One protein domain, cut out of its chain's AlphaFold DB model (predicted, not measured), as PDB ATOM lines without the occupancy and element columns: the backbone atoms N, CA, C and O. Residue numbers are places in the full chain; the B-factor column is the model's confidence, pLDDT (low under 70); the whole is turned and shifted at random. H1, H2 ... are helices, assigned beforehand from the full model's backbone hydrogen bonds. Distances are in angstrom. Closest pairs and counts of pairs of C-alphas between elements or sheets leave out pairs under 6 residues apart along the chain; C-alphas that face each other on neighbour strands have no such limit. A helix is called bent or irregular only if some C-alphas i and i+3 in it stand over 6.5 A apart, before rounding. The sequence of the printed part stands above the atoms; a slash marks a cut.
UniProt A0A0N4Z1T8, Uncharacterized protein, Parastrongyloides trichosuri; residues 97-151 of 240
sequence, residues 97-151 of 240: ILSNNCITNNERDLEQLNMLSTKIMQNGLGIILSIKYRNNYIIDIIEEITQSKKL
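AT A GLANCE: This is residues 97 to 151 of the 240 residues of an uncharacterized protein of Parastrongyloides trichosuri (UniProt A0A0N4Z1T8). A long helix, H1, turns sharply at a kink near residue 124, and the link after it folds back to a shorter helix, H2, which faces H1 across an open gap. The stretch before H1 makes a loop, of which residues 103 to 108 stick out, the last two of them in H1. The printed part has 55 residues with two named helices, H1 then H2, and no named strand; its class is all helix. It is compact, with a radius of gyration of the C-alphas of 11.3 A, and spans 30 by 21 by 19 A.

IN THESE COORDINATES: The printed part begins at Ile 97, with its C-alpha at (341.989, 369.325, 360.617). H1, residues 107 to 130, begins at C-alpha 107 at (338.050, 377.988, 375.094) and measures 26.6 A from first to last C-alpha. H2, residues 138 to 147, measures 14.4 A and ends at C-alpha 147 at (345.506, 361.198, 355.480).

HOW THE PARTS SIT: H1 has a kink of 118 degrees near residue 124 and is irregular, with C-alphas 122 and 125 lying 9.1 A apart. H1 and H2 are near each other: no pair of their C-alphas is within 8 A, but 6 pairs are within 10 A. In H2 every O i to N i+4 pair is within hydrogen-bond range; in H1 16 of 20 are.

THE WHOLE: The two C-alphas farthest apart are those of Glu 107 and Lys 149, at 31.2 A. The printed part has no cut. The link from H1 to H2, 7 residues, is short. Residues 103 to 108 stand free. The mean pLDDT of the printed part is 70.5, and it is under 70 at residues 97 to 109, residue 127 and residues 130 to 136 of this model.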
ATOM      1  N   ILE A  97     341.488 369.904 359.364       45.66
ATOM      2  CA  ILE A  97     341.989 369.325 360.617       45.66
ATOM      3  C   ILE A  97     341.131 369.724 361.830       45.66
ATOM      4  O   ILE A  97     341.095 369.023 362.833       45.66
ATOM      5  N   LEU A  98     340.411 370.849 361.762       47.88
ATOM      6  CA  LEU A  98     339.744 371.423 362.931       47.88
ATOM      7  C   LEU A  98     338.229 371.184 363.026       47.88
ATOM      8  O   LEU A  98     337.641 371.614 364.014       47.88
ATOM      9  N   SER A  99     337.554 370.555 362.053       46.28
ATOM     10  CA  SER A  99     336.090 370.737 361.970       46.28
ATOM     11  C   SER A  99     335.192 369.639 362.539       46.28
ATOM     12  O   SER A  99     334.036 369.953 362.797       46.28
ATOM     13  N   ASN A 100     335.639 368.392 362.744       43.62
ATOM     14  CA  ASN A 100     334.678 367.320 363.077       43.62
ATOM     15  C   ASN A 100     334.864 366.657 364.453       43.62
ATOM     16  O   ASN A 100     333.863 366.260 365.040       43.62
ATOM     17  N   ASN A 101     336.081 366.603 365.005       46.22
ATOM     18  CA  ASN A 101     336.334 365.975 366.317       46.22
ATOM     19  C   ASN A 101     336.816 366.955 367.406       46.22
ATOM     20  O   ASN A 101     336.820 366.603 368.580       46.22
ATOM     21  N   CYS A 102     337.182 368.187 367.035       46.12
ATOM     22  CA  CYS A 102     337.716 369.207 367.948       46.12
ATOM     23  C   CYS A 102     336.687 370.288 368.322       46.12
ATOM     24  O   CYS A 102     337.064 371.417 368.629       46.12
ATOM     25  N   ILE A 103     335.385 369.978 368.304       48.31
ATOM     26  CA  ILE A 103     334.384 370.853 368.933       48.31
ATOM     27  C   ILE A 103     334.477 370.616 370.444       48.31
ATOM     28  O   ILE A 103     333.664 369.917 371.045       48.31
ATOM     29  N   THR A 104     335.539 371.126 371.061       49.47
ATOM     30  CA  THR A 104     335.659 371.163 372.511       49.47
ATOM     31  C   THR A 104     334.934 372.410 373.006       49.47
ATOM     32  O   THR A 104     335.197 373.525 372.563       49.47
ATOM     33  N   ASN A 105     334.027 372.248 373.970       53.94
ATOM     34  CA  ASN A 105     333.381 373.351 374.699       53.94
ATOM     35  C   ASN A 105     334.376 374.108 375.618       53.94
ATOM     36  O   ASN A 105     333.992 374.633 376.660       53.94
ATOM     37  N   ASN A 106     335.669 374.091 375.289       65.19
ATOM     38  CA  ASN A 106     336.776 374.510 376.133       65.19
ATOM     39  C   ASN A 106     337.597 375.566 375.385       65.19
ATOM     40  O   ASN A 106     338.392 375.248 374.503       65.19
ATOM     41  N   GLU A 107     337.406 376.836 375.743       68.00
ATOM     42  CA  GLU A 107     338.050 377.988 375.094       68.00
ATOM     43  C   GLU A 107     339.582 377.881 375.066       68.00
ATOM     44  O   GLU A 107     340.223 378.317 374.111       68.00
ATOM     45  N   ARG A 108     340.172 377.227 376.074       66.38
ATOM     46  CA  ARG A 108     341.621 377.011 376.163       66.38
ATOM     47  C   ARG A 108     342.151 376.111 375.046       66.38
ATOM     48  O   ARG A 108     343.247 376.340 374.543       66.38
ATOM     49  N   ASP A 109     341.385 375.096 374.666       69.06
ATOM     50  CA  ASP A 109     341.764 374.154 373.610       69.06
ATOM     51  C   ASP A 109     341.716 374.848 372.243       69.06
ATOM     52  O   ASP A 109     342.629 374.717 371.425       69.06
ATOM     53  N   LEU A 110     340.695 375.684 372.034       70.25
ATOM     54  CA  LEU A 110     340.568 376.515 370.841       70.25
ATOM     55  C   LEU A 110     341.718 377.526 370.724       70.25
ATOM     56  O   LEU A 110     342.273 377.713 369.642       70.25
ATOM     57  N   GLU A 111     342.114 378.156 371.831       71.62
ATOM     58  CA  GLU A 111     343.256 379.073 371.869       71.62
ATOM     59  C   GLU A 111     344.570 378.361 371.511       71.62
ATOM     60  O   GLU A 111     345.352 378.866 370.702       71.62
ATOM     61  N   GLN A 112     344.793 377.151 372.034       73.31
ATOM     62  CA  GLN A 112     345.973 376.346 371.702       73.31
ATOM     63  C   GLN A 112     346.010 375.945 370.223       73.31
ATOM     64  O   GLN A 112     347.063 376.050 369.587       73.31
ATOM     65  N   LEU A 113     344.873 375.540 369.655       74.88
ATOM     66  CA  LEU A 113     344.756 375.203 368.235       74.88
ATOM     67  C   LEU A 113     344.937 376.432 367.335       74.88
ATOM     68  O   LEU A 113     345.622 376.349 366.314       74.88
ATOM     69  N   ASN A 114     344.412 377.593 367.731       72.88
ATOM     70  CA  ASN A 114     344.619 378.851 367.013       72.88
ATOM     71  C   ASN A 114     346.089 379.289 367.045       72.88
ATOM     72  O   ASN A 114     346.640 379.685 366.012       72.88
ATOM     73  N   MET A 115     346.758 379.169 368.196       75.00
ATOM     74  CA  MET A 115     348.197 379.422 368.297       75.00
ATOM     75  C   MET A 115     349.002 378.465 367.417       75.00
ATOM     76  O   MET A 115     349.931 378.894 366.735       75.00
ATOM     77  N   LEU A 116     348.647 377.180 367.407       76.50
ATOM     78  CA  LEU A 116     349.283 376.180 366.553       76.50
ATOM     79  C   LEU A 116     349.101 376.525 365.070       76.50
ATOM     80  O   LEU A 116     350.080 376.549 364.328       76.50
ATOM     81  N   SER A 117     347.876 376.845 364.650       76.00
ATOM     82  CA  SER A 117     347.563 377.242 363.275       76.00
ATOM     83  C   SER A 117     348.370 378.469 362.848       76.00
ATOM     84  O   SER A 117     349.025 378.450 361.806       76.00
ATOM     85  N   THR A 118     348.418 379.496 363.698       76.44
ATOM     86  CA  THR A 118     349.204 380.712 363.455       76.44
ATOM     87  C   THR A 118     350.689 380.394 363.298       76.44
ATOM     88  O   THR A 118     351.326 380.861 362.356       76.44
ATOM     89  N   LYS A 119     351.240 379.538 364.165       72.25
ATOM     90  CA  LYS A 119     352.644 379.124 364.086       72.25
ATOM     91  C   LYS A 119     352.950 378.299 362.835       72.25
ATOM     92  O   LYS A 119     354.015 378.481 362.259       72.25
ATOM     93  N   ILE A 120     352.038 377.432 362.389       78.06
ATOM     94  CA  ILE A 120     352.190 376.696 361.123       78.06
ATOM     95  C   ILE A 120     352.203 377.672 359.941       78.06
ATOM     96  O   ILE A 120     353.015 377.513 359.035       78.06
ATOM     97  N   MET A 121     351.342 378.692 359.949       75.19
ATOM     98  CA  MET A 121     351.318 379.714 358.894       75.19
ATOM     99  C   MET A 121     352.576 380.586 358.884       75.19
ATOM    100  O   MET A 121     353.033 380.967 357.813       75.19
ATOM    101  N   GLN A 122     353.148 380.881 360.053       75.62
ATOM    102  CA  GLN A 122     354.344 381.720 360.172       75.62
ATOM    103  C   GLN A 122     355.644 380.958 359.887       75.62
ATOM    104  O   GLN A 122     356.514 381.473 359.192       75.62
ATOM    105  N   ASN A 123     355.772 379.734 360.404       74.56
ATOM    106  CA  ASN A 123     357.042 378.999 360.446       74.56
ATOM    107  C   ASN A 123     357.037 377.741 359.560       74.56
ATOM    108  O   ASN A 123     358.042 377.044 359.454       74.56
ATOM    109  N   GLY A 124     355.905 377.418 358.937       74.94
ATOM    110  CA  GLY A 124     355.721 376.181 358.190       74.94
ATOM    111  C   GLY A 124     355.502 374.961 359.090       74.94
ATOM    112  O   GLY A 124     355.882 374.915 360.262       74.94
ATOM    113  N   LEU A 125     354.881 373.927 358.517       78.81
ATOM    114  CA  LEU A 125     354.558 372.689 359.231       78.81
ATOM    115  C   LEU A 125     355.821 371.961 359.716       78.81
ATOM    116  O   LEU A 125     355.844 371.456 360.834       78.81
ATOM    117  N   GLY A 126     356.892 371.960 358.918       71.69
ATOM    118  CA  GLY A 126     358.113 371.220 359.237       71.69
ATOM    119  C   GLY A 126     358.800 371.673 360.530       71.69
ATOM    120  O   GLY A 126     359.269 370.837 361.300       71.69
ATOM    121  N   ILE A 127     358.781 372.978 360.831       69.38
ATOM    122  CA  ILE A 127     359.322 373.516 362.091       69.38
ATOM    123  C   ILE A 127     358.469 373.076 363.286       69.38
ATOM    124  O   ILE A 127     358.981 372.840 364.373       69.38
ATOM    125  N   ILE A 128     357.162 372.920 363.100       72.00
ATOM    126  CA  ILE A 128     356.263 372.473 364.168       72.00
ATOM    127  C   ILE A 128     356.433 370.982 364.455       72.00
ATOM    128  O   ILE A 128     356.386 370.585 365.619       72.00
ATOM    129  N   LEU A 129     356.685 370.177 363.423       73.44
ATOM    130  CA  LEU A 129     356.930 368.741 363.563       73.44
ATOM    131  C   LEU A 129     358.317 368.427 364.137       73.44
ATOM    132  O   LEU A 129     358.457 367.463 364.888       73.44
ATOM    133  N   SER A 130     359.323 369.258 363.843       66.06
ATOM    134  CA  SER A 130     360.696 369.066 364.331       66.06
ATOM    135  C   SER A 130     360.872 369.379 365.818       66.06
ATOM    136  O   SER A 130     361.803 368.880 366.459       66.06
ATOM    137  N   ILE A 131     359.986 370.187 366.404       65.69
ATOM    138  CA  ILE A 131     360.072 370.525 367.821       65.69
ATOM    139  C   ILE A 131     359.465 369.386 368.649       65.69
ATOM    140  O   ILE A 131     358.345 368.937 368.407       65.69
ATOM    141  N   LYS A 132     360.189 368.950 369.691       59.78
ATOM    142  CA  LYS A 132     359.710 368.020 370.733       59.78
ATOM    143  C   LYS A 132     358.607 368.661 371.594       59.78
ATOM    144  O   LYS A 132     358.764 368.819 372.803       59.78
ATOM    145  N   TYR A 133     357.498 369.085 370.999       55.81
ATOM    146  CA  TYR A 133     356.362 369.587 371.758       55.81
ATOM    147  C   TYR A 133     355.594 368.427 372.386       55.81
ATOM    148  O   TYR A 133     355.178 367.493 371.706       55.81
ATOM    149  N   ARG A 134     355.316 368.546 373.688       57.66
ATOM    150  CA  ARG A 134     354.190 367.864 374.340       57.66
ATOM    151  C   ARG A 134     352.901 368.572 373.925       57.66
ATOM    152  O   ARG A 134     352.303 369.288 374.721       57.66
ATOM    153  N   ASN A 135     352.545 368.473 372.650       64.25
ATOM    154  CA  ASN A 135     351.271 368.987 372.181       64.25
ATOM    155  C   ASN A 135     350.206 367.913 372.420       64.25
ATOM    156  O   ASN A 135     350.368 366.784 371.959       64.25
ATOM    157  N   ASN A 136     349.127 368.265 373.119       68.19
ATOM    158  CA  ASN A 136     347.988 367.366 373.313       68.19
ATOM    159  C   ASN A 136     347.371 366.935 371.971       68.19
ATOM    160  O   ASN A 136     346.814 365.847 371.888       68.19
ATOM    161  N   TYR A 137     347.565 367.739 370.921       75.44
ATOM    162  CA  TYR A 137     347.061 367.508 369.568       75.44
ATOM    163  C   TYR A 137     348.068 366.827 368.634       75.44
ATOM    164  O   TYR A 137     347.834 366.757 367.433       75.44
ATOM    165  N   ILE A 138     349.224 366.355 369.126       78.75
ATOM    166  CA  ILE A 138     350.244 365.762 368.239       78.75
ATOM    167  C   ILE A 138     349.713 364.533 367.493       78.75
ATOM    168  O   ILE A 138     350.055 364.325 366.334       78.75
ATOM    169  N   ILE A 139     348.846 363.757 368.144       82.25
ATOM    170  CA  ILE A 139     348.190 362.592 367.548       82.25
ATOM    171  C   ILE A 139     347.269 363.042 366.411       82.25
ATOM    172  O   ILE A 139     347.420 362.550 365.298       82.25
ATOM    173  N   ASP A 140     346.413 364.036 366.657       80.25
ATOM    174  CA  ASP A 140     345.478 364.562 365.654       80.25
ATOM    175  C   ASP A 140     346.218 365.149 364.439       80.25
ATOM    176  O   ASP A 140     345.845 364.926 363.289       80.25
ATOM    177  N   ILE A 141     347.331 365.851 364.682       82.06
ATOM    178  CA  ILE A 141     348.196 366.382 363.620       82.06
ATOM    179  C   ILE A 141     348.797 365.244 362.788       82.06
ATOM    180  O   ILE A 141     348.812 365.326 361.560       82.06
ATOM    181  N   ILE A 142     349.306 364.191 363.437       86.38
ATOM    182  CA  ILE A 142     349.872 363.029 362.743       86.38
ATOM    183  C   ILE A 142     348.796 362.345 361.896       86.38
ATOM    184  O   ILE A 142     349.052 362.056 360.727       86.38
ATOM    185  N   GLU A 143     347.596 362.124 362.437       84.75
ATOM    186  CA  GLU A 143     346.487 361.522 361.690       84.75
ATOM    187  C   GLU A 143     346.173 362.321 360.426       84.75
ATOM    188  O   GLU A 143     346.143 361.760 359.329       84.75
ATOM    189  N   GLU A 144     346.050 363.636 360.536       84.00
ATOM    190  CA  GLU A 144     345.740 364.498 359.396       84.00
ATOM    191  C   GLU A 144     346.858 364.552 358.350       84.00
ATOM    192  O   GLU A 144     346.600 364.507 357.143       84.00
ATOM    193  N   ILE A 145     348.121 364.564 358.783       86.88
ATOM    194  CA  ILE A 145     349.262 364.449 357.866       86.88
ATOM    195  C   ILE A 145     349.206 363.119 357.117       86.88
ATOM    196  O   ILE A 145     349.383 363.094 355.899       86.88
ATOM    197  N   THR A 146     348.923 362.021 357.818       86.69
ATOM    198  CA  THR A 146     348.903 360.677 357.223       86.69
ATOM    199  C   THR A 146     347.741 360.464 356.253       86.69
ATOM    200  O   THR A 146     347.844 359.627 355.349       86.69
ATOM    201  N   GLN A 147     346.645 361.212 356.402       87.06
ATOM    202  CA  GLN A 147     345.506 361.198 355.480       87.06
ATOM    203  C   GLN A 147     345.755 362.063 354.234       87.06
ATOM    204  O   GLN A 147     345.221 361.787 353.155       87.06
ATOM    205  N   SER A 148     346.591 363.098 354.343       86.06
ATOM    206  CA  SER A 148     346.901 363.999 353.237       86.06
ATOM    207  C   SER A 148     347.990 363.442 352.319       86.06
ATOM    208  O   SER A 148     349.174 363.471 352.640       86.06
ATOM    209  N   LYS A 149     347.617 363.058 351.091       85.38
ATOM    210  CA  LYS A 149     348.578 362.621 350.053       85.38
ATOM    211  C   LYS A 149     349.674 363.647 349.742       85.38
ATOM    212  O   LYS A 149     350.738 363.270 349.275       85.38
ATOM    213  N   LYS A 150     349.408 364.942 349.953       86.56
ATOM    214  CA  LYS A 150     350.390 366.009 349.697       86.56
ATOM    215  C   LYS A 150     351.424 366.132 350.816       86.56
ATOM    216  O   LYS A 150     352.563 366.491 350.540       86.56
ATOM    217  N   LEU A 151     351.011 365.882 352.058       86.88
ATOM    218  CA  LEU A 151     351.866 366.023 353.240       86.88
ATOM    219  C   LEU A 151     352.556 364.709 353.609       86.88
ATOM    220  O   LEU A 151     353.600 364.726 354.245       86.88
TER     221      LEU A 151